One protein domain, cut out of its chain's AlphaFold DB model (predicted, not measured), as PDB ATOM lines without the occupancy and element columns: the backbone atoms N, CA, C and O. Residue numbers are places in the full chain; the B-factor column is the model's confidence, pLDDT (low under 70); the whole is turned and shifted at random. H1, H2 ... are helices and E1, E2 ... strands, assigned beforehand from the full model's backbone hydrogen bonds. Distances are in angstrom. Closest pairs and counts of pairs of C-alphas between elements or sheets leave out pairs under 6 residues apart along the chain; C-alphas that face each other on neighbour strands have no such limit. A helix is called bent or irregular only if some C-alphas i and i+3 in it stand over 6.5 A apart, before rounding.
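AT A GLANCE: This is residues 2 to 173 of the 227 residues of an uncharacterized protein of Candidatus Peregrinibacteria bacterium CG10_big_fil_rev_8_21_14_0_10_49_24 (UniProt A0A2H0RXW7). A twisted five-strand sheet is the core, with H4 and H5 over one face and H6 over the other, where the long helix H7 packs on H6 with residues 161 to 169. H2 packs on H4, and H3 crosses near the end of H2; edge strand E6 runs on into E7, which pairs with E1, while H1 meets H7 at a right angle. The 172 printed residues have seven named helices and seven named strands, in the order H1 E1 H2 H3 E2 H4 E3 H5 E4 E5 H6 E6 E7 H7, a mixed class of helices and strands. The sheet's order is E4, E5, E3, E2, E6, mixed, and E1 and E7 are antiparallel. The whole is compact, with a radius of gyration of the C-alphas of 16.5 A, and spans 46 by 39 by 34 A.

HOW THE PARTS SIT: In the largest sheet, E3, residues 80 to 85, is parallel to E2, residues 51 to 55, with N 54 and O 82 2.8 A apart. E3 is also parallel to E5, residues 107 to 112, with N 83 and O 109 2.8 A apart. E6, residues 131 to 135, is an edge strand parallel to E2, with N 134 and O 53 2.7 A apart. The other edge strand, E4, residues 99 to 101, forms an antiparallel hairpin with E5, with N 108 and O 100 2.7 A apart. From edge to edge the strands' lines turn by 69 degrees. H4, residues 69 to 75, is on the sheet at a height of 9.8 A, over E2 and only just over E3, on which 3 of its C-alphas fall; E2, H4 and E3 form a strand-helix-strand unit, two parallel neighbour strands with a helix between them, its crossover right-handed. H5, residues 88 to 96, on the same face, lies over E5 at 7.7 A. H6, residues 115 to 121, is on the opposite face, over E3 at 9.0 A; E5, H6 and E6 form a split unit, with E3 and E2 between its strands, and its crossover is right-handed. H7, residues 148 to 169, touches H6 with residues 161 to 169 alone, closest at the C-alphas of Met 119 and Glu 165, 5.9 A, the same way at a steep tilt of 36 degrees, only just past shallow. H1, residues 2 to 10, touches H7 about perpendicular, at 89 degrees, closest at the C-alphas of Phe 8 and Val 154, 6.7 A. H2, residues 22 to 30, touches H4 at a shallow tilt of 18 degrees, the same way, closest at the C-alphas of Thr 23 and Val 69, 6.0 A. H3, residues 38 to 47, touches H2 about perpendicular, at 80 degrees, closest at the C-alphas of Cys 30 and Gly 40, 3.9 A, and only grazes the sheet with residues 43 to 47. E7, residues 138 to 140, is antiparallel to E1, residues 12 to 14, with N 13 and O 139 3.2 A apart. Every O i to N i+4 pair is within hydrogen-bond range in H1, H2, H3, H4 and H6, but 16 of 18 in H7 and 1 of 5 in H5, which has 3 of 6 O i to N i+3 pairs within range.

IN THESE COORDINATES: H1 begins at C-alpha 2 (103.349, 129.491, 128.953). E3 begins at C-alpha 80 (127.934, 146.990, 140.619) and is 16.7 A long; E5 is 17.0 A. H3 is 14.2 A long. H7 is 30.6 A long, has a kink of 26 degrees near residue 155, and ends at C-alpha 169 (112.449, 149.590, 135.409). H5 is irregular, with C-alphas 90 and 93 9.1 A apart, and H7 only just, with C-alphas 153 and 156 6.8 A apart.

THE WHOLE: The C-alphas farthest apart, those of Asp 103 and Pro 148, are 48.9 A apart. The printed part has no cut. The link from E2 to H4, residues 56 to 68, is long. The mean pLDDT of the printed part is 83.3, and residues 2 to 21, 58 to 65 and 137 to 138 are under 70.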
ATOM      1  N   THR A   2     102.101 129.964 128.310       45.97
ATOM      2  CA  THR A   2     103.349 129.491 128.953       45.97
ATOM      3  C   THR A   2     104.152 128.455 128.147       45.97
ATOM      4  O   THR A   2     105.373 128.494 128.165       45.97
ATOM      5  N   GLN A   3     103.495 127.579 127.376       44.34
ATOM      6  CA  GLN A   3     104.171 126.588 126.517       44.34
ATOM      7  C   GLN A   3     104.796 127.181 125.237       44.34
ATOM      8  O   GLN A   3     105.778 126.640 124.747       44.34
ATOM      9  N   LYS A   4     104.258 128.295 124.707       46.38
ATOM     10  CA  LYS A   4     104.810 128.974 123.518       46.38
ATOM     11  C   LYS A   4     106.015 129.860 123.875       46.38
ATOM     12  O   LYS A   4     106.964 129.910 123.108       46.38
ATOM     13  N   TYR A   5     106.013 130.489 125.057       46.50
ATOM     14  CA  TYR A   5     107.172 131.246 125.555       46.50
ATOM     15  C   TYR A   5     108.359 130.343 125.916       46.50
ATOM     16  O   TYR A   5     109.489 130.712 125.636       46.50
ATOM     17  N   GLY A   6     108.120 129.141 126.457       51.03
ATOM     18  CA  GLY A   6     109.191 128.155 126.664       51.03
ATOM     19  C   GLY A   6     109.881 127.761 125.352       51.03
ATOM     20  O   GLY A   6     111.101 127.816 125.268       51.03
ATOM     21  N   ALA A   7     109.098 127.494 124.298       52.16
ATOM     22  CA  ALA A   7     109.636 127.234 122.964       52.16
ATOM     23  C   ALA A   7     110.374 128.451 122.378       52.16
ATOM     24  O   ALA A   7     111.370 128.280 121.691       52.16
ATOM     25  N   PHE A   8     109.935 129.682 122.661       50.91
ATOM     26  CA  PHE A   8     110.667 130.877 122.244       50.91
ATOM     27  C   PHE A   8     112.035 130.990 122.897       50.91
ATOM     28  O   PHE A   8     113.001 131.279 122.216       50.91
ATOM     29  N   ILE A   9     112.114 130.751 124.205       56.19
ATOM     30  CA  ILE A   9     113.365 130.818 124.961       56.19
ATOM     31  C   ILE A   9     114.347 129.749 124.452       56.19
ATOM     32  O   ILE A   9     115.531 130.031 124.316       56.19
ATOM     33  N   GLU A  10     113.849 128.564 124.078       56.16
ATOM     34  CA  GLU A  10     114.624 127.505 123.406       56.16
ATOM     35  C   GLU A  10     115.032 127.857 121.957       56.16
ATOM     36  O   GLU A  10     115.942 127.238 121.411       56.16
ATOM     37  N   ASN A  11     114.366 128.833 121.328       52.97
ATOM     38  CA  ASN A  11     114.618 129.294 119.955       52.97
ATOM     39  C   ASN A  11     115.135 130.746 119.879       52.97
ATOM     40  O   ASN A  11     115.252 131.324 118.793       52.97
ATOM     41  N   MET A  12     115.461 131.343 121.023       58.22
ATOM     42  CA  MET A  12     116.224 132.574 121.091       58.22
ATOM     43  C   MET A  12     117.682 132.185 121.014       58.22
ATOM     44  O   MET A  12     118.203 131.493 121.886       58.22
ATOM     45  N   GLN A  13     118.331 132.599 119.933       49.88
ATOM     46  CA  GLN A  13     119.745 132.358 119.788       49.88
ATOM     47  C   GLN A  13     120.537 133.497 120.402       49.88
ATOM     48  O   GLN A  13     120.372 134.670 120.074       49.88
ATOM     49  N   TRP A  14     121.505 133.087 121.203       50.69
ATOM     50  CA  TRP A  14     122.788 133.748 121.293       50.69
ATOM     51  C   TRP A  14     123.404 133.837 119.903       50.69
ATOM     52  O   TRP A  14     123.883 132.833 119.375       50.69
ATOM     53  N   TYR A  15     123.387 135.017 119.288       46.66
ATOM     54  CA  TYR A  15     124.127 135.204 118.046       46.66
ATOM     55  C   TYR A  15     125.545 135.690 118.336       46.66
ATOM     56  O   TYR A  15     125.742 136.678 119.044       46.66
ATOM     57  N   GLY A  16     126.526 135.018 117.739       42.19
ATOM     58  CA  GLY A  16     127.793 135.630 117.363       42.19
ATOM     59  C   GLY A  16     127.716 135.975 115.882       42.19
ATOM     60  O   GLY A  16     127.385 135.100 115.081       42.19
ATOM     61  N   GLU A  17     128.030 137.219 115.492       41.38
ATOM     62  CA  GLU A  17     128.429 137.440 114.097       41.38
ATOM     63  C   GLU A  17     129.576 136.457 113.796       41.38
ATOM     64  O   GLU A  17     130.431 136.258 114.664       41.38
ATOM     65  N   PRO A  18     129.632 135.832 112.605       42.50
ATOM     66  CA  PRO A  18     130.627 134.803 112.292       42.50
ATOM     67  C   PRO A  18     132.094 135.268 112.393       42.50
ATOM     68  O   PRO A  18     132.994 134.450 112.218       42.50
ATOM     69  N   GLU A  19     132.352 136.548 112.683       46.06
ATOM     70  CA  GLU A  19     133.692 137.137 112.699       46.06
ATOM     71  C   GLU A  19     134.012 137.995 113.942       46.06
ATOM     72  O   GLU A  19     135.192 138.170 114.236       46.06
ATOM     73  N   ILE A  20     133.022 138.526 114.681       52.47
ATOM     74  CA  ILE A  20     133.242 139.441 115.822       52.47
ATOM     75  C   ILE A  20     132.175 139.213 116.903       52.47
ATOM     76  O   ILE A  20     130.976 139.192 116.633       52.47
ATOM     77  N   SER A  21     132.602 139.089 118.160       67.75
ATOM     78  CA  SER A  21     131.666 138.992 119.288       67.75
ATOM     79  C   SER A  21     131.075 140.350 119.684       67.75
ATOM     80  O   SER A  21     131.691 141.401 119.518       67.75
ATOM     81  N   TRP A  22     129.915 140.338 120.331       71.88
ATOM     82  CA  TRP A  22     129.312 141.539 120.913       71.88
ATOM     83  C   TRP A  22     130.214 142.253 121.930       71.88
ATOM     84  O   TRP A  22     130.320 143.479 121.918       71.88
ATOM     85  N   THR A  23     130.931 141.487 122.754       76.81
ATOM     86  CA  THR A  23     131.951 142.007 123.676       76.81
ATOM     87  C   THR A  23     133.049 142.764 122.933       76.81
ATOM     88  O   THR A  23     133.479 143.825 123.379       76.81
ATOM     89  N   GLU A  24     133.477 142.264 121.775       80.25
ATOM     90  CA  GLU A  24     134.497 142.909 120.950       80.25
ATOM     91  C   GLU A  24     133.978 144.207 120.309       80.25
ATOM     92  O   GLU A  24     134.719 145.191 120.236       80.25
ATOM     93  N   TRP A  25     132.699 144.274 119.920       83.88
ATOM     94  CA  TRP A  25     132.088 145.530 119.468       83.88
ATOM     95  C   TRP A  25     132.009 146.574 120.582       83.88
ATOM     96  O   TRP A  25     132.364 147.731 120.348       83.88
ATOM     97  N   LEU A  26     131.618 146.176 121.796       87.31
ATOM     98  CA  LEU A  26     131.628 147.071 122.953       87.31
ATOM     99  C   LEU A  26     133.055 147.512 123.312       87.31
ATOM    100  O   LEU A  26     133.270 148.695 123.579       87.31
ATOM    101  N   GLN A  27     134.036 146.603 123.250       88.31
ATOM    102  CA  GLN A  27     135.452 146.921 123.446       88.31
ATOM    103  C   GLN A  27     135.906 147.977 122.442       88.31
ATOM    104  O   GLN A  27     136.359 149.035 122.861       88.31
ATOM    105  N   LYS A  28     135.748 147.732 121.134       87.75
ATOM    106  CA  LYS A  28     136.140 148.684 120.078       87.75
ATOM    107  C   LYS A  28     135.411 150.017 120.212       87.75
ATOM    108  O   LYS A  28     135.972 151.066 119.906       87.75
ATOM    109  N   ALA A  29     134.156 149.988 120.661       89.19
ATOM    110  CA  ALA A  29     133.381 151.196 120.882       89.19
ATOM    111  C   ALA A  29     133.897 152.002 122.079       89.19
ATOM    112  O   ALA A  29     133.857 153.225 122.004       89.19
ATOM    113  N   CYS A  30     134.389 151.362 123.146       92.06
ATOM    114  CA  CYS A  30     134.777 152.028 124.395       92.06
ATOM    115  C   CYS A  30     136.282 152.279 124.543       92.06
ATOM    116  O   CYS A  30     136.664 153.213 125.244       92.06
ATOM    117  N   VAL A  31     137.132 151.455 123.929       91.75
ATOM    118  CA  VAL A  31     138.582 151.428 124.145       91.75
ATOM    119  C   VAL A  31     139.321 151.348 122.809       91.75
ATOM    120  O   VAL A  31     139.052 150.474 121.988       91.75
ATOM    121  N   SER A  32     140.296 152.238 122.618       89.31
ATOM    122  CA  SER A  32     141.229 152.235 121.485       89.31
ATOM    123  C   SER A  32     142.635 152.523 121.996       89.31
ATOM    124  O   SER A  32     142.825 153.461 122.767       89.31
ATOM    125  N   ASP A  33     143.617 151.714 121.591       86.31
ATOM    126  CA  ASP A  33     145.038 151.878 121.950       86.31
ATOM    127  C   ASP A  33     145.299 152.052 123.463       86.31
ATOM    128  O   ASP A  33     146.179 152.800 123.888       86.31
ATOM    129  N   GLY A  34     144.509 151.369 124.299       83.38
ATOM    130  CA  GLY A  34     144.628 151.420 125.762       83.38
ATOM    131  C   GLY A  34     144.022 152.661 126.430       83.38
ATOM    132  O   GLY A  34     144.167 152.819 127.642       83.38
ATOM    133  N   ALA A  35     143.329 153.524 125.683       90.12
ATOM    134  CA  ALA A  35     142.600 154.679 126.201       90.12
ATOM    135  C   ALA A  35     141.091 154.564 125.935       90.12
ATOM    136  O   ALA A  35     140.660 153.855 125.024       90.12
ATOM    137  N   LEU A  36     140.283 155.286 126.720       94.25
ATOM    138  CA  LEU A  36     138.853 155.406 126.446       94.25
ATOM    139  C   LEU A  36     138.628 156.241 125.179       94.25
ATOM    140  O   LEU A  36     139.244 157.288 124.979       94.25
ATOM    141  N   THR A  37     137.728 155.771 124.323       94.75
ATOM    142  CA  THR A  37     137.216 156.535 123.177       94.75
ATOM    143  C   THR A  37     136.247 157.628 123.654       94.75
ATOM    144  O   THR A  37     135.891 157.680 124.829       94.75
ATOM    145  N   GLU A  38     135.730 158.471 122.749       94.50
ATOM    146  CA  GLU A  38     134.659 159.427 123.105       94.50
ATOM    147  C   GLU A  38     133.424 158.726 123.685       94.50
ATOM    148  O   GLU A  38     132.864 159.188 124.678       94.50
ATOM    149  N   LEU A  39     133.036 157.584 123.113       94.19
ATOM    150  CA  LEU A  39     131.896 156.811 123.595       94.19
ATOM    151  C   LEU A  39     132.201 156.150 124.949       94.19
ATOM    152  O   LEU A  39     131.334 156.132 125.822       94.19
ATOM    153  N   GLY A  40     133.434 155.675 125.153       95.50
ATOM    154  CA  GLY A  40     133.900 155.170 126.445       95.50
ATOM    155  C   GLY A  40     133.887 156.246 127.534       95.50
ATOM    156  O   GLY A  40     133.357 156.015 128.618       95.50
ATOM    157  N   GLU A  41     134.389 157.447 127.243       96.81
ATOM    158  CA  GLU A  41     134.346 158.583 128.176       96.81
ATOM    159  C   GLU A  41     132.908 159.037 128.461       96.81
ATOM    160  O   GLU A  41     132.562 159.340 129.606       96.81
ATOM    161  N   PHE A  42     132.028 159.020 127.453       96.56
ATOM    162  CA  PHE A  42     130.603 159.279 127.654       96.56
ATOM    163  C   PHE A  42     129.983 158.265 128.623       96.56
ATOM    164  O   PHE A  42     129.367 158.670 129.613       96.56
ATOM    165  N   LEU A  43     130.180 156.964 128.387       96.69
ATOM    166  CA  LEU A  43     129.668 155.917 129.271       96.69
ATOM    167  C   LEU A  43     130.242 156.038 130.681       96.69
ATOM    168  O   LEU A  43     129.485 155.961 131.645       96.69
ATOM    169  N   ARG A  44     131.542 156.312 130.818       97.00
ATOM    170  CA  ARG A  44     132.188 156.528 132.116       97.00
ATOM    171  C   ARG A  44     131.564 157.700 132.862       97.00
ATOM    172  O   ARG A  44     131.258 157.580 134.042       97.00
ATOM    173  N   SER A  45     131.320 158.819 132.178       96.12
ATOM    174  CA  SER A  45     130.703 160.003 132.793       96.12
ATOM    175  C   SER A  45     129.299 159.736 133.348       96.12
ATOM    176  O   SER A  45     128.862 160.425 134.268       96.12
ATOM    177  N   LYS A  46     128.600 158.736 132.797       96.44
ATOM    178  CA  LYS A  46     127.260 158.329 133.223       96.44
ATOM    179  C   LYS A  46     127.302 157.236 134.285       96.44
ATOM    180  O   LYS A  46     126.580 157.333 135.266       96.44
ATOM    181  N   LEU A  47     128.138 156.216 134.098       96.62
ATOM    182  CA  LEU A  47     128.126 154.975 134.878       96.62
ATOM    183  C   LEU A  47     129.111 154.952 136.053       96.62
ATOM    184  O   LEU A  47     129.110 153.978 136.807       96.62
ATOM    185  N   LEU A  48     129.925 155.993 136.247       96.19
ATOM    186  CA  LEU A  48     130.846 156.076 137.381       96.19
ATOM    187  C   LEU A  48     130.099 155.934 138.719       96.19
ATOM    188  O   LEU A  48     129.231 156.740 139.055       96.19
ATOM    189  N   GLY A  49     130.457 154.912 139.496       95.44
ATOM    190  CA  GLY A  49     129.801 154.566 140.759       95.44
ATOM    191  C   GLY A  49     128.440 153.874 140.610       95.44
ATOM    192  O   GLY A  49     127.811 153.544 141.612       95.44
ATOM    193  N   GLY A  50     127.975 153.673 139.376       96.38
ATOM    194  CA  GLY A  50     126.668 153.120 139.050       96.38
ATOM    195  C   GLY A  50     126.651 151.609 138.874       96.38
ATOM    196  O   GLY A  50     127.547 150.882 139.321       96.38
ATOM    197  N   THR A  51     125.588 151.151 138.215       96.50
ATOM    198  CA  THR A  51     125.336 149.737 137.938       96.50
ATOM    199  C   THR A  51     125.335 149.483 136.439       96.50
ATOM    200  O   THR A  51     124.689 150.223 135.699       96.50
ATOM    201  N   LEU A  52     125.999 148.422 135.993       96.19
ATOM    202  CA  LEU A  52     125.868 147.907 134.633       96.19
ATOM    203  C   LEU A  52     125.263 146.505 134.694       96.19
ATOM    204  O   LEU A  52     125.802 145.626 135.360       96.19
ATOM    205  N   ILE A  53     124.127 146.323 134.035       94.94
ATOM    206  CA  ILE A  53     123.420 145.054 133.909       94.94
ATOM    207  C   ILE A  53     123.635 144.551 132.485       94.94
ATOM    208  O   ILE A  53     123.330 145.271 131.542       94.94
ATOM    209  N   ASP A  54     124.151 143.343 132.335       91.31
ATOM    210  CA  ASP A  54     124.434 142.679 131.066       91.31
ATOM    211  C   ASP A  54     123.428 141.544 130.856       91.31
ATOM    212  O   ASP A  54     123.406 140.584 131.636       91.31
ATOM    213  N   VAL A  55     122.544 141.703 129.862       88.25
ATOM    214  CA  VAL A  55     121.430 140.784 129.597       88.25
ATOM    215  C   VAL A  55     121.193 140.513 128.102       88.25
ATOM    216  O   VAL A  55     121.077 141.428 127.305       88.25
ATOM    217  N   PRO A  56     121.008 139.261 127.695       81.62
ATOM    218  CA  PRO A  56     121.590 138.141 128.392       81.62
ATOM    219  C   PRO A  56     123.129 138.287 128.353       81.62
ATOM    220  O   PRO A  56     123.678 138.834 127.392       81.62
ATOM    221  N   CYS A  57     123.834 137.885 129.412       79.75
ATOM    222  CA  CYS A  57     125.283 138.093 129.480       79.75
ATOM    223  C   CYS A  57     126.065 137.060 128.654       79.75
ATOM    224  O   CYS A  57     126.114 135.880 128.984       79.75
ATOM    225  N   GLY A  58     126.733 137.507 127.591       61.34
ATOM    226  CA  GLY A  58     127.488 136.622 126.702       61.34
ATOM    227  C   GLY A  58     128.667 135.890 127.360       61.34
ATOM    228  O   GLY A  58     129.195 136.280 128.406       61.34
ATOM    229  N   LEU A  59     129.091 134.808 126.694       57.56
ATOM    230  CA  LEU A  59     130.223 133.943 127.046       57.56
ATOM    231  C   LEU A  59     131.504 134.726 127.388       57.56
ATOM    232  O   LEU A  59     131.734 135.842 126.918       57.56
ATOM    233  N   ALA A  60     132.358 134.094 128.203       54.06
ATOM    234  CA  ALA A  60     133.671 134.601 128.593       54.06
ATOM    235  C   ALA A  60     134.444 135.204 127.405       54.06
ATOM    236  O   ALA A  60     134.327 134.716 126.283       54.06
ATOM    237  N   LYS A  61     135.237 136.251 127.691       66.62
ATOM    238  CA  LYS A  61     136.135 136.967 126.768       66.62
ATOM    239  C   LYS A  61     136.527 136.095 125.554       66.62
ATOM    240  O   LYS A  61     137.309 135.160 125.737       66.62
ATOM    241  N   PRO A  62     135.999 136.373 124.351       63.09
ATOM    242  CA  PRO A  62     136.373 135.617 123.163       63.09
ATOM    243  C   PRO A  62     137.869 135.767 122.900       63.09
ATOM    244  O   PRO A  62     138.455 136.791 123.248       63.09
ATOM    245  N   GLU A  63     138.485 134.766 122.267       65.62
ATOM    246  CA  GLU A  63     139.934 134.755 121.997       65.62
ATOM    247  C   GLU A  63     140.414 135.991 121.214       65.62
ATOM    248  O   GLU A  63     141.580 136.365 121.310       65.62
ATOM    249  N   THR A  64     139.514 136.632 120.462       66.31
ATOM    250  CA  THR A  64     139.772 137.832 119.655       66.31
ATOM    251  C   THR A  64     139.656 139.146 120.426       66.31
ATOM    252  O   THR A  64     140.148 140.169 119.954       66.31
ATOM    253  N   ALA A  65     139.002 139.149 121.589       68.31
ATOM    254  CA  ALA A  65     138.869 140.336 122.420       68.31
ATOM    255  C   ALA A  65     140.073 140.457 123.361       68.31
ATOM    256  O   ALA A  65     140.575 139.459 123.871       68.31
ATOM    257  N   ASP A  66     140.498 141.684 123.666       82.00
ATOM    258  CA  ASP A  66     141.527 141.950 124.682       82.00
ATOM    259  C   ASP A  66     140.915 142.161 126.068       82.00
ATOM    260  O   ASP A  66     141.568 141.896 127.081       82.00
ATOM    261  N   LEU A  67     139.650 142.577 126.124       86.56
ATOM    262  CA  LEU A  67     138.923 142.905 127.343       86.56
ATOM    263  C   LEU A  67     137.579 142.173 127.376       86.56
ATOM    264  O   LEU A  67     136.879 142.074 126.369       86.56
ATOM    265  N   SER A  68     137.204 141.672 128.549       86.38
ATOM    266  CA  SER A  68     135.833 141.238 128.821       86.38
ATOM    267  C   SER A  68     134.915 142.443 129.072       86.38
ATOM    268  O   SER A  68     135.381 143.549 129.348       86.38
ATOM    269  N   VAL A  69     133.594 142.234 129.060       87.56
ATOM    270  CA  VAL A  69     132.634 143.284 129.453       87.56
ATOM    271  C   VAL A  69     132.858 143.730 130.906       87.56
ATOM    272  O   VAL A  69     132.747 144.914 131.207       87.56
ATOM    273  N   VAL A  70     133.274 142.817 131.791       89.94
ATOM    274  CA  VAL A  70     133.642 143.120 133.186       89.94
ATOM    275  C   VAL A  70     134.874 144.033 133.259       89.94
ATOM    276  O   VAL A  70     134.906 144.965 134.067       89.94
ATOM    277  N   ASP A  71     135.873 143.813 132.400       90.56
ATOM    278  CA  ASP A  71     137.054 144.684 132.322       90.56
ATOM    279  C   ASP A  71     136.665 146.079 131.820       90.56
ATOM    280  O   ASP A  71     137.083 147.087 132.392       90.56
ATOM    281  N   ILE A  72     135.798 146.150 130.803       91.81
ATOM    282  CA  ILE A  72     135.246 147.417 130.304       91.81
ATOM    283  C   ILE A  72     134.473 148.126 131.423       91.81
ATOM    284  O   ILE A  72     134.743 149.291 131.699       91.81
ATOM    285  N   ALA A  73     133.575 147.435 132.129       93.69
ATOM    286  CA  ALA A  73     132.817 147.987 133.254       93.69
ATOM    287  C   ALA A  73     133.739 148.560 134.344       93.69
ATOM    288  O   ALA A  73     133.493 149.650 134.867       93.69
ATOM    289  N   THR A  74     134.845 147.867 134.623       93.44
ATOM    290  CA  THR A  74     135.875 148.328 135.562       93.44
ATOM    291  C   THR A  74     136.530 149.627 135.078       93.44
ATOM    292  O   THR A  74     136.651 150.574 135.855       93.44
ATOM    293  N   LEU A  75     136.891 149.728 133.793       93.88
ATOM    294  CA  LEU A  75     137.440 150.960 133.200       93.88
ATOM    295  C   LEU A  75     136.444 152.131 133.231       93.88
ATOM    296  O   LEU A  75     136.842 153.283 133.418       93.88
ATOM    297  N   LEU A  76     135.149 151.841 133.088       95.12
ATOM    298  CA  LEU A  76     134.067 152.823 133.197       95.12
ATOM    299  C   LEU A  76     133.785 153.247 134.653       95.12
ATOM    300  O   LEU A  76     133.026 154.189 134.877       95.12
ATOM    301  N   GLY A  77     134.407 152.596 135.641       95.19
ATOM    302  CA  GLY A  77     134.240 152.904 137.062       95.19
ATOM    303  C   GLY A  77     132.907 152.431 137.645       95.19
ATOM    304  O   GLY A  77     132.402 153.046 138.585       95.19
ATOM    305  N   VAL A  78     132.324 151.370 137.085       96.56
ATOM    306  CA  VAL A  78     131.104 150.732 137.597       96.56
ATOM    307  C   VAL A  78     131.374 150.126 138.980       96.56
ATOM    308  O   VAL A  78     132.393 149.471 139.191       96.56
ATOM    309  N   CYS A  79     130.455 150.319 139.932       96.81
ATOM    310  CA  CYS A  79     130.561 149.721 141.270       96.81
ATOM    311  C   CYS A  79     129.814 148.391 141.387       96.81
ATOM    312  O   CYS A  79     130.228 147.520 142.157       96.81
ATOM    313  N   THR A  80     128.732 148.219 140.625       96.88
ATOM    314  CA  THR A  80     127.934 146.990 140.619       96.88
ATOM    315  C   THR A  80     127.752 146.485 139.196       96.88
ATOM    316  O   THR A  80     127.212 147.189 138.351       96.88
ATOM    317  N   TYR A  81     128.164 145.254 138.936       95.88
ATOM    318  CA  TYR A  81     127.917 144.565 137.679       95.88
ATOM    319  C   TYR A  81     126.895 143.454 137.906       95.88
ATOM    320  O   TYR A  81     126.975 142.737 138.905       95.88
ATOM    321  N   VAL A  82     125.931 143.308 137.008       95.00
ATOM    322  CA  VAL A  82     124.933 142.241 137.079       95.00
ATOM    323  C   VAL A  82     124.956 141.454 135.781       95.00
ATOM    324  O   VAL A  82     124.829 142.023 134.707       95.00
ATOM    325  N   GLU A  83     125.117 140.148 135.903       91.62
ATOM    326  CA  GLU A  83     125.093 139.163 134.829       91.62
ATOM    327  C   GLU A  83     123.790 138.380 134.951       91.62
ATOM    328  O   GLU A  83     123.556 137.766 135.998       91.62
ATOM    329  N   ALA A  84     122.947 138.382 133.921       90.25
ATOM    330  CA  ALA A  84     121.776 137.513 133.895       90.25
ATOM    331  C   ALA A  84     121.681 136.756 132.575       90.25
ATOM    332  O   ALA A  84     121.869 137.330 131.506       90.25
ATOM    333  N   ASP A  85     121.398 135.463 132.672       86.88
ATOM    334  CA  ASP A  85     121.390 134.533 131.547       86.88
ATOM    335  C   ASP A  85     120.536 133.311 131.894       86.88
ATOM    336  O   ASP A  85     120.491 132.906 133.056       86.88
ATOM    337  N   ASN A  86     119.863 132.711 130.917       84.25
ATOM    338  CA  ASN A  86     119.063 131.501 131.104       84.25
ATOM    339  C   ASN A  86     119.865 130.203 130.902       84.25
ATOM    340  O   ASN A  86     119.380 129.131 131.273       84.25
ATOM    341  N   ASP A  87     121.064 130.293 130.335       82.06
ATOM    342  CA  ASP A  87     121.961 129.195 130.024       82.06
ATOM    343  C   ASP A  87     123.012 129.016 131.134       82.06
ATOM    344  O   ASP A  87     123.943 129.806 131.336       82.06
ATOM    345  N   ALA A  88     122.866 127.922 131.881       85.06
ATOM    346  CA  ALA A  88     123.784 127.575 132.956       85.06
ATOM    347  C   ALA A  88     125.195 127.239 132.448       85.06
ATOM    348  O   ALA A  88     126.157 127.448 133.193       85.06
ATOM    349  N   ASP A  89     125.334 126.762 131.209       82.62
ATOM    350  CA  ASP A  89     126.628 126.451 130.604       82.62
ATOM    351  C   ASP A  89     127.374 127.740 130.237       82.62
ATOM    352  O   ASP A  89     128.588 127.827 130.449       82.62
ATOM    353  N   VAL A  90     126.652 128.780 129.793       79.12
ATOM    354  CA  VAL A  90     127.227 130.119 129.572       79.12
ATOM    355  C   VAL A  90     127.731 130.713 130.885       79.12
ATOM    356  O   VAL A  90     128.855 131.223 130.963       79.12
ATOM    357  N   LEU A  91     126.934 130.637 131.953       82.94
ATOM    358  CA  LEU A  91     127.319 131.167 133.264       82.94
ATOM    359  C   LEU A  91     128.445 130.353 133.916       82.94
ATOM    360  O   LEU A  91     129.351 130.930 134.534       82.94
ATOM    361  N   GLY A  92     128.429 129.034 133.742       86.50
ATOM    362  CA  GLY A  92     129.482 128.114 134.149       86.50
ATOM    363  C   GLY A  92     129.849 128.239 135.628       86.50
ATOM    364  O   GLY A  92     129.002 128.263 136.523       86.50
ATOM    365  N   THR A  93     131.147 128.349 135.914       87.31
ATOM    366  CA  THR A  93     131.663 128.393 137.294       87.31
ATOM    367  C   THR A  93     131.236 129.635 138.079       87.31
ATOM    368  O   THR A  93     131.311 129.612 139.311       87.31
ATOM    369  N   ARG A  94     130.743 130.690 137.406       88.50
ATOM    370  CA  ARG A  94     130.216 131.906 138.050       88.50
ATOM    371  C   ARG A  94     129.010 131.596 138.940       88.50
ATOM    372  O   ARG A  94     128.844 132.237 139.971       88.50
ATOM    373  N   LEU A  95     128.241 130.553 138.620       89.69
ATOM    374  CA  LEU A  95     127.096 130.112 139.425       89.69
ATOM    375  C   LEU A  95     127.478 129.563 140.803       89.69
ATOM    376  O   LEU A  95     126.672 129.627 141.727       89.69
ATOM    377  N   HIS A  96     128.700 129.052 140.974       91.75
ATOM    378  CA  HIS A  96     129.163 128.581 142.281       91.75
ATOM    379  C   HIS A  96     129.472 129.735 143.243       91.75
ATOM    380  O   HIS A  96     129.387 129.557 144.454       91.75
ATOM    381  N   ASN A  97     129.817 130.908 142.703       91.06
ATOM    382  CA  ASN A  97     130.104 132.127 143.454       91.06
ATOM    383  C   ASN A  97     129.309 133.294 142.844       91.06
ATOM    384  O   ASN A  97     129.896 134.175 142.206       91.06
ATOM    385  N   PRO A  98     127.972 133.297 143.020       92.38
ATOM    386  CA  PRO A  98     127.075 134.216 142.321       92.38
ATOM    387  C   PRO A  98     127.213 135.662 142.800       92.38
ATOM    388  O   PRO A  98     126.704 136.566 142.152       92.38
ATOM    389  N   VAL A  99     127.896 135.891 143.923       96.75
ATOM    390  CA  VAL A  99     128.312 137.219 144.371       96.75
ATOM    391  C   VAL A  99     129.822 137.200 144.542       96.75
ATOM    392  O   VAL A  99     130.352 136.407 145.322       96.75
ATOM    393  N   ARG A 100     130.517 138.063 143.805       94.81
ATOM    394  CA  ARG A 100     131.982 138.169 143.836       94.81
ATOM    395  C   ARG A 100     132.426 139.621 143.737       94.81
ATOM    396  O   ARG A 100     131.668 140.470 143.284       94.81
ATOM    397  N   THR A 101     133.660 139.903 144.129       94.56
ATOM    398  CA  THR A 101     134.239 141.249 144.054       94.56
ATOM    399  C   THR A 101     135.520 141.187 143.237       94.56
ATOM    400  O   THR A 101     136.320 140.273 143.429       94.56
ATOM    401  N   THR A 102     135.699 142.116 142.299       89.56
ATOM    402  CA  THR A 102     136.949 142.245 141.539       89.56
ATOM    403  C   THR A 102     138.022 142.935 142.379       89.56
ATOM    404  O   THR A 102     137.709 143.628 143.348       89.56
ATOM    405  N   ASP A 103     139.289 142.832 141.978       85.00
ATOM    406  CA  ASP A 103     140.394 143.546 142.641       85.00
ATOM    407  C   ASP A 103     140.205 145.078 142.634       85.00
ATOM    408  O   ASP A 103     140.721 145.780 143.500       85.00
ATOM    409  N   GLY A 104     139.413 145.599 141.687       84.12
ATOM    410  CA  GLY A 104     139.016 147.007 141.605       84.12
ATOM    411  C   GLY A 104     137.866 147.409 142.541       84.12
ATOM    412  O   GLY A 104     137.442 148.562 142.509       84.12
ATOM    413  N   GLY A 105     137.340 146.488 143.355       91.19
ATOM    414  CA  GLY A 105     136.249 146.743 144.303       91.19
ATOM    415  C   GLY A 105     134.840 146.714 143.699       91.19
ATOM    416  O   GLY A 105     133.875 146.993 144.410       91.19
ATOM    417  N   MET A 106     134.693 146.360 142.418       95.88
ATOM    418  CA  MET A 106     133.383 146.194 141.782       95.88
ATOM    419  C   MET A 106     132.729 144.900 142.270       95.88
ATOM    420  O   MET A 106     133.348 143.836 142.228       95.88
ATOM    421  N   THR A 107     131.476 144.977 142.711       97.31
ATOM    422  CA  THR A 107     130.689 143.797 143.097       97.31
ATOM    423  C   THR A 107     129.945 143.259 141.885       97.31
ATOM    424  O   THR A 107     129.283 144.018 141.186       97.31
ATOM    425  N   ILE A 108     130.043 141.958 141.641       95.88
ATOM    426  CA  ILE A 108     129.379 141.265 140.543       95.88
ATOM    427  C   ILE A 108     128.314 140.328 141.107       95.88
ATOM    428  O   ILE A 108     128.615 139.539 142.004       95.88
ATOM    429  N   HIS A 109     127.107 140.396 140.547       95.81
ATOM    430  CA  HIS A 109     125.989 139.499 140.828       95.81
ATOM    431  C   HIS A 109     125.660 138.665 139.590       95.81
ATOM    432  O   HIS A 109     125.511 139.223 138.509       95.81
ATOM    433  N   THR A 110     125.517 137.351 139.737       94.25
ATOM    434  CA  THR A 110     125.184 136.429 138.643       94.25
ATOM    435  C   THR A 110     123.841 135.757 138.898       94.25
ATOM    436  O   THR A 110     123.622 135.182 139.966       94.25
ATOM    437  N   HIS A 111     122.957 135.793 137.901       93.06
ATOM    438  CA  HIS A 111     121.596 135.275 137.967       93.06
ATOM    439  C   HIS A 111     121.332 134.289 136.821       93.06
ATOM    440  O   HIS A 111     121.385 134.668 135.656       93.06
ATOM    441  N   LEU A 112     120.995 133.039 137.158       91.19
ATOM    442  CA  LEU A 112     120.452 132.073 136.198       91.19
ATOM    443  C   LEU A 112     118.943 132.304 136.057       91.19
ATOM    444  O   LEU A 112     118.174 131.920 136.941       91.19
ATOM    445  N   THR A 113     118.521 132.978 134.996       88.50
ATOM    446  CA  THR A 113     117.137 133.412 134.793       88.50
ATOM    447  C   THR A 113     116.869 133.786 133.339       88.50
ATOM    448  O   THR A 113     117.733 134.299 132.639       88.50
ATOM    449  N   ASP A 114     115.620 133.606 132.910       84.12
ATOM    450  CA  ASP A 114     115.120 134.245 131.695       84.12
ATOM    451  C   ASP A 114     115.214 135.776 131.806       84.12
ATOM    452  O   ASP A 114     115.047 136.341 132.893       84.12
ATOM    453  N   ILE A 115     115.476 136.442 130.679       84.81
ATOM    454  CA  ILE A 115     115.702 137.888 130.627       84.81
ATOM    455  C   ILE A 115     114.427 138.637 130.984       84.81
ATOM    456  O   ILE A 115     114.477 139.538 131.813       84.81
ATOM    457  N   LEU A 116     113.274 138.277 130.411       85.94
ATOM    458  CA  LEU A 116     112.018 138.946 130.761       85.94
ATOM    459  C   LEU A 116     111.663 138.703 132.224       85.94
ATOM    460  O   LEU A 116     111.253 139.636 132.910       85.94
ATOM    461  N   ALA A 117     111.862 137.482 132.722       87.50
ATOM    462  CA  ALA A 117     111.650 137.173 134.133       87.50
ATOM    463  C   ALA A 117     112.567 137.993 135.055       87.50
ATOM    464  O   ALA A 117     112.111 138.480 136.090       87.50
ATOM    465  N   PHE A 118     113.832 138.179 134.674       91.25
ATOM    466  CA  PHE A 118     114.781 139.020 135.396       91.25
ATOM    467  C   PHE A 118     114.355 140.485 135.380       91.25
ATOM    468  O   PHE A 118     114.232 141.112 136.431       91.25
ATOM    469  N   MET A 119     114.068 141.015 134.192       91.25
ATOM    470  CA  MET A 119     113.653 142.399 133.995       91.25
ATOM    471  C   MET A 119     112.361 142.709 134.762       91.25
ATOM    472  O   MET A 119     112.290 143.738 135.426       91.25
ATOM    473  N   ALA A 120     111.393 141.788 134.782       89.38
ATOM    474  CA  ALA A 120     110.151 141.912 135.550       89.38
ATOM    475  C   ALA A 120     110.363 141.966 137.073       89.38
ATOM    476  O   ALA A 120     109.538 142.529 137.794       89.38
ATOM    477  N   GLN A 121     111.462 141.398 137.577       90.62
ATOM    478  CA  GLN A 121     111.832 141.455 138.995       90.62
ATOM    479  C   GLN A 121     112.652 142.699 139.347       90.62
ATOM    480  O   GLN A 121     112.768 143.028 140.529       90.62
ATOM    481  N   LEU A 122     113.214 143.403 138.358       90.06
ATOM    482  CA  LEU A 122     113.900 144.662 138.613       90.06
ATOM    483  C   LEU A 122     112.889 145.706 139.082       90.06
ATOM    484  O   LEU A 122     111.975 146.099 138.351       90.06
ATOM    485  N   GLU A 123     113.082 146.187 140.304       88.56
ATOM    486  CA  GLU A 123     112.357 147.345 140.805       88.56
ATOM    487  C   GLU A 123     112.670 148.582 139.953       88.56
ATOM    488  O   GLU A 123     113.752 148.699 139.352       88.56
ATOM    489  N   GLU A 124     111.710 149.510 139.923       85.12
ATOM    490  CA  GLU A 124     111.931 150.843 139.375       85.12
ATOM    491  C   GLU A 124     113.175 151.452 140.025       85.12
ATOM    492  O   GLU A 124     113.330 151.481 141.253       85.12
ATOM    493  N   HIS A 125     114.105 151.896 139.189       83.31
ATOM    494  CA  HIS A 125     115.366 152.399 139.678       83.31
ATOM    495  C   HIS A 125     115.193 153.754 140.375       83.31
ATOM    496  O   HIS A 125     115.062 154.795 139.743       83.31
ATOM    497  N   SER A 126     115.262 153.750 141.704       80.69
ATOM    498  CA  SER A 126     115.127 154.948 142.548       80.69
ATOM    499  C   SER A 126     116.453 155.447 143.143       80.69
ATOM    500  O   SER A 126     116.484 156.445 143.864       80.69
ATOM    501  N   GLY A 127     117.564 154.760 142.855       82.69
ATOM    502  CA  GLY A 127     118.892 155.104 143.361       82.69
ATOM    503  C   GLY A 127     119.407 156.436 142.814       82.69
ATOM    504  O   GLY A 127     118.911 156.948 141.818       82.69
ATOM    505  N   GLN A 128     120.432 157.016 143.443       85.88
ATOM    506  CA  GLN A 128     121.040 158.263 142.951       85.88
ATOM    507  C   GLN A 128     121.929 158.048 141.717       85.88
ATOM    508  O   GLN A 128     122.016 158.920 140.857       85.88
ATOM    509  N   TYR A 129     122.572 156.884 141.620       90.31
ATOM    510  CA  TYR A 129     123.473 156.560 140.520       90.31
ATOM    511  C   TYR A 129     122.696 156.155 139.270       90.31
ATOM    512  O   TYR A 129     121.494 155.909 139.337       90.31
ATOM    513  N   VAL A 130     123.364 156.147 138.120       92.25
ATOM    514  CA  VAL A 130     122.786 155.714 136.843       92.25
ATOM    515  C   VAL A 130     122.934 154.203 136.700       92.25
ATOM    516  O   VAL A 130     123.940 153.621 137.124       92.25
ATOM    517  N   ARG A 131     121.935 153.573 136.083       95.56
ATOM    518  CA  ARG A 131     121.981 152.179 135.648       95.56
ATOM    519  C   ARG A 131     122.145 152.128 134.132       95.56
ATOM    520  O   ARG A 131     121.428 152.807 133.402       95.56
ATOM    521  N   GLY A 132     123.081 151.316 133.661       96.62
ATOM    522  CA  GLY A 132     123.158 150.886 132.271       96.62
ATOM    523  C   GLY A 132     122.602 149.476 132.143       96.62
ATOM    524  O   GLY A 132     122.985 148.604 132.916       96.62
ATOM    525  N   ILE A 133     121.711 149.251 131.186       95.19
ATOM    526  CA  ILE A 133     121.234 147.928 130.785       95.19
ATOM    527  C   ILE A 133     121.804 147.669 129.398       95.19
ATOM    528  O   ILE A 133     121.385 148.273 128.411       95.19
ATOM    529  N   TYR A 134     122.819 146.824 129.343       92.31
ATOM    530  CA  TYR A 134     123.455 146.377 128.125       92.31
ATOM    531  C   TYR A 134     122.749 145.127 127.620       92.31
ATOM    532  O   TYR A 134     122.715 144.111 128.311       92.31
ATOM    533  N   ILE A 135     122.161 145.235 126.428       86.56
ATOM    534  CA  ILE A 135     121.445 144.138 125.794       86.56
ATOM    535  C   ILE A 135     122.343 143.475 124.760       86.56
ATOM    536  O   ILE A 135     122.518 143.988 123.648       86.56
ATOM    537  N   SER A 136     122.921 142.338 125.136       72.19
ATOM    538  CA  SER A 136     123.897 141.622 124.322       72.19
ATOM    539  C   SER A 136     123.204 140.505 123.522       72.19
ATOM    540  O   SER A 136     122.838 139.464 124.043       72.19
ATOM    541  N   GLY A 137     122.964 140.730 122.226       62.12
ATOM    542  CA  GLY A 137     122.658 139.632 121.296       62.12
ATOM    543  C   GLY A 137     121.285 138.957 121.415       62.12
ATOM    544  O   GLY A 137     121.202 137.748 121.231       62.12
ATOM    545  N   LEU A 138     120.204 139.708 121.649       67.56
ATOM    546  CA  LEU A 138     118.834 139.173 121.603       67.56
ATOM    547  C   LEU A 138     118.297 138.994 120.169       67.56
ATOM    548  O   LEU A 138     117.466 139.775 119.715       67.56
ATOM    549  N   GLN A 139     118.742 137.973 119.437       71.38
ATOM    550  CA  GLN A 139     118.249 137.724 118.079       71.38
ATOM    551  C   GLN A 139     117.393 136.447 118.007       71.38
ATOM    552  O   GLN A 139     117.864 135.365 118.366       71.38
ATOM    553  N   PRO A 140     116.146 136.521 117.508       71.88
ATOM    554  CA  PRO A 140     115.392 135.311 117.219       71.88
ATOM    555  C   PRO A 140     116.065 134.539 116.074       71.88
ATOM    556  O   PRO A 140     116.522 135.129 115.093       71.88
ATOM    557  N   LEU A 141     116.104 133.211 116.197       73.00
ATOM    558  CA  LEU A 141     116.624 132.311 115.169       73.00
ATOM    559  C   LEU A 141     116.039 132.620 113.787       73.00
ATOM    560  O   LEU A 141     114.822 132.769 113.649       73.00
ATOM    561  N   LYS A 142     116.884 132.658 112.751       77.38
ATOM    562  CA  LYS A 142     116.417 132.919 111.383       77.38
ATOM    563  C   LYS A 142     115.412 131.856 110.941       77.38
ATOM    564  O   LYS A 142     114.345 132.204 110.451       77.38
ATOM    565  N   GLU A 143     115.729 130.585 111.176       81.75
ATOM    566  CA  GLU A 143     114.879 129.431 110.868       81.75
ATOM    567  C   GLU A 143     113.565 129.477 111.659       81.75
ATOM    568  O   GLU A 143     112.509 129.125 111.144       81.75
ATOM    569  N   PHE A 144     113.602 129.967 112.902       80.31
ATOM    570  CA  PHE A 144     112.398 130.145 113.714       80.31
ATOM    571  C   PHE A 144     111.476 131.221 113.127       80.31
ATOM    572  O   PHE A 144     110.255 131.055 113.131       80.31
ATOM    573  N   CYS A 145     112.061 132.287 112.576       82.88
ATOM    574  CA  CYS A 145     111.342 133.372 111.911       82.88
ATOM    575  C   CYS A 145     110.835 133.021 110.500       82.88
ATOM    576  O   CYS A 145     110.105 133.819 109.917       82.88
ATOM    577  N   GLU A 146     111.187 131.857 109.934       85.25
ATOM    578  CA  GLU A 146     110.654 131.426 108.630       85.25
ATOM    579  C   GLU A 146     109.142 131.152 108.681       85.25
ATOM    580  O   GLU A 146     108.461 131.305 107.667       85.25
ATOM    581  N   ASP A 147     108.608 130.778 109.850       85.88
ATOM    582  CA  ASP A 147     107.165 130.689 110.083       85.88
ATOM    583  C   ASP A 147     106.620 132.063 110.519       85.88
ATOM    584  O   ASP A 147     106.932 132.532 111.621       85.88
ATOM    585  N   PRO A 148     105.750 132.710 109.721       87.38
ATOM    586  CA  PRO A 148     105.180 134.006 110.081       87.38
ATOM    587  C   PRO A 148     104.419 133.997 111.412       87.38
ATOM    588  O   PRO A 148     104.374 135.025 112.089       87.38
ATOM    589  N   SER A 149     103.836 132.858 111.807       87.69
ATOM    590  CA  SER A 149     103.120 132.740 113.081       87.69
ATOM    591  C   SER A 149     104.060 132.777 114.284       87.69
ATOM    592  O   SER A 149     103.687 133.308 115.326       87.69
ATOM    593  N   ASN A 150     105.303 132.310 114.144       85.56
ATOM    594  CA  ASN A 150     106.323 132.461 115.183       85.56
ATOM    595  C   ASN A 150     106.724 133.929 115.350       85.56
ATOM    596  O   ASN A 150     106.890 134.407 116.472       85.56
ATOM    597  N   VAL A 151     106.828 134.671 114.247       85.38
ATOM    598  CA  VAL A 151     107.100 136.110 114.305       85.38
ATOM    599  C   VAL A 151     105.947 136.833 115.007       85.38
ATOM    600  O   VAL A 151     106.167 137.498 116.021       85.38
ATOM    601  N   SER A 152     104.709 136.658 114.531       88.06
ATOM    602  CA  SER A 152     103.546 137.394 115.045       88.06
ATOM    603  C   SER A 152     103.123 136.996 116.459       88.06
ATOM    604  O   SER A 152     102.741 137.863 117.241       88.06
ATOM    605  N   ASP A 153     103.161 135.706 116.797       84.81
ATOM    606  CA  ASP A 153     102.631 135.204 118.072       84.81
ATOM    607  C   ASP A 153     103.681 135.180 119.185       84.81
ATOM    608  O   ASP A 153     103.324 134.959 120.347       84.81
ATOM    609  N   VAL A 154     104.966 135.324 118.844       83.06
ATOM    610  CA  VAL A 154     106.057 135.044 119.779       83.06
ATOM    611  C   VAL A 154     107.131 136.129 119.773       83.06
ATOM    612  O   VAL A 154     107.290 136.800 120.791       83.06
ATOM    613  N   VAL A 155     107.828 136.341 118.649       83.56
ATOM    614  CA  VAL A 155     108.934 137.318 118.558       83.56
ATOM    615  C   VAL A 155     108.444 138.723 118.897       83.56
ATOM    616  O   VAL A 155     109.007 139.386 119.767       83.56
ATOM    617  N   ILE A 156     107.372 139.167 118.234       87.50
ATOM    618  CA  ILE A 156     106.828 140.514 118.422       87.50
ATOM    619  C   ILE A 156     106.335 140.720 119.864       87.50
ATOM    620  O   ILE A 156     106.828 141.646 120.513       87.50
ATOM    621  N   PRO A 157     105.468 139.854 120.434       88.62
ATOM    622  CA  PRO A 157     105.066 139.977 121.834       88.62
ATOM    623  C   PRO A 157     106.230 139.954 122.827       88.62
ATOM    624  O   PRO A 157     106.168 140.628 123.854       88.62
ATOM    625  N   TYR A 158     107.286 139.182 122.553       86.50
ATOM    626  CA  TYR A 158     108.468 139.151 123.409       86.50
ATOM    627  C   TYR A 158     109.227 140.481 123.381       86.50
ATOM    628  O   TYR A 158     109.533 141.027 124.440       86.50
ATOM    629  N   LEU A 159     109.507 141.027 122.192       87.88
ATOM    630  CA  LEU A 159     110.185 142.318 122.053       87.88
ATOM    631  C   LEU A 159     109.365 143.441 122.696       87.88
ATOM    632  O   LEU A 159     109.906 144.255 123.441       87.88
ATOM    633  N   GLU A 160     108.046 143.452 122.495       90.19
ATOM    634  CA  GLU A 160     107.159 144.417 123.150       90.19
ATOM    635  C   GLU A 160     107.205 144.311 124.677       90.19
ATOM    636  O   GLU A 160     107.297 145.340 125.354       90.19
ATOM    637  N   ALA A 161     107.183 143.091 125.221       90.81
ATOM    638  CA  ALA A 161     107.331 142.860 126.653       90.81
ATOM    639  C   ALA A 161     108.689 143.360 127.162       90.81
ATOM    640  O   ALA A 161     108.734 144.075 128.160       90.81
ATOM    641  N   LEU A 162     109.777 143.076 126.443       90.62
ATOM    642  CA  LEU A 162     111.116 143.550 126.793       90.62
ATOM    643  C   LEU A 162     111.164 145.075 126.855       90.62
ATOM    644  O   LEU A 162     111.628 145.639 127.843       90.62
ATOM    645  N   TYR A 163     110.655 145.755 125.828       93.38
ATOM    646  CA  TYR A 163     110.640 147.214 125.797       93.38
ATOM    647  C   TYR A 163     109.775 147.810 126.911       93.38
ATOM    648  O   TYR A 163     110.154 148.827 127.489       93.38
ATOM    649  N   ASN A 164     108.648 147.178 127.246       93.88
ATOM    650  CA  ASN A 164     107.813 147.600 128.374       93.88
ATOM    651  C   ASN A 164     108.539 147.444 129.715       93.88
ATOM    652  O   ASN A 164     108.451 148.337 130.555       93.88
ATOM    653  N   GLU A 165     109.282 146.356 129.914       95.00
ATOM    654  CA  GLU A 165     110.064 146.169 131.137       95.00
ATOM    655  C   GLU A 165     111.246 147.140 131.224       95.00
ATOM    656  O   GLU A 165     111.517 147.674 132.299       95.00
ATOM    657  N   LEU A 166     111.914 147.433 130.102       94.62
ATOM    658  CA  LEU A 166     112.962 148.459 130.048       94.62
ATOM    659  C   LEU A 166     112.418 149.825 130.459       94.62
ATOM    660  O   LEU A 166     113.044 150.508 131.263       94.62
ATOM    661  N   ASP A 167     111.248 150.207 129.948       95.38
ATOM    662  CA  ASP A 167     110.575 151.452 130.320       95.38
ATOM    663  C   ASP A 167     110.211 151.478 131.808       95.38
ATOM    664  O   ASP A 167     110.602 152.397 132.521       95.38
ATOM    665  N   ARG A 168     109.551 150.422 132.298       94.94
ATOM    666  CA  ARG A 168     109.097 150.316 133.689       94.94
ATOM    667  C   ARG A 168     110.241 150.378 134.703       94.94
ATOM    668  O   ARG A 168     110.082 150.976 135.763       94.94
ATOM    669  N   CYS A 169     111.358 149.699 134.438       94.25
ATOM    670  CA  CYS A 169     112.449 149.590 135.409       94.25
ATOM    671  C   CYS A 169     113.475 150.735 135.331       94.25
ATOM    672  O   CYS A 169     114.297 150.860 136.245       94.25
ATOM    673  N   SER A 170     113.438 151.558 134.276       95.12
ATOM    674  CA  SER A 170     114.391 152.652 134.052       95.12
ATOM    675  C   SER A 170     113.859 153.984 134.560       95.12
ATOM    676  O   SER A 170     112.720 154.356 134.286       95.12
ATOM    677  N   LYS A 171     114.726 154.773 135.192       93.88
ATOM    678  CA  LYS A 171     114.452 156.191 135.472       93.88
ATOM    679  C   LYS A 171     115.157 157.108 134.479       93.88
ATOM    680  O   LYS A 171     116.025 156.685 133.720       93.88
ATOM    681  N   ASN A 172     114.859 158.403 134.545       94.06
ATOM    682  CA  ASN A 172     115.585 159.405 133.769       94.06
ATOM    683  C   ASN A 172     117.094 159.345 134.018       94.06
ATOM    684  O   ASN A 172     117.560 159.316 135.160       94.06
ATOM    685  N   GLY A 173     117.844 159.377 132.921       94.88
ATOM    686  CA  GLY A 173     119.294 159.253 132.908       94.88
ATOM    687  C   GLY A 173     119.805 157.818 132.794       94.88
ATOM    688  O   GLY A 173     120.977 157.654 132.452       94.88
TER     689      GLY A 173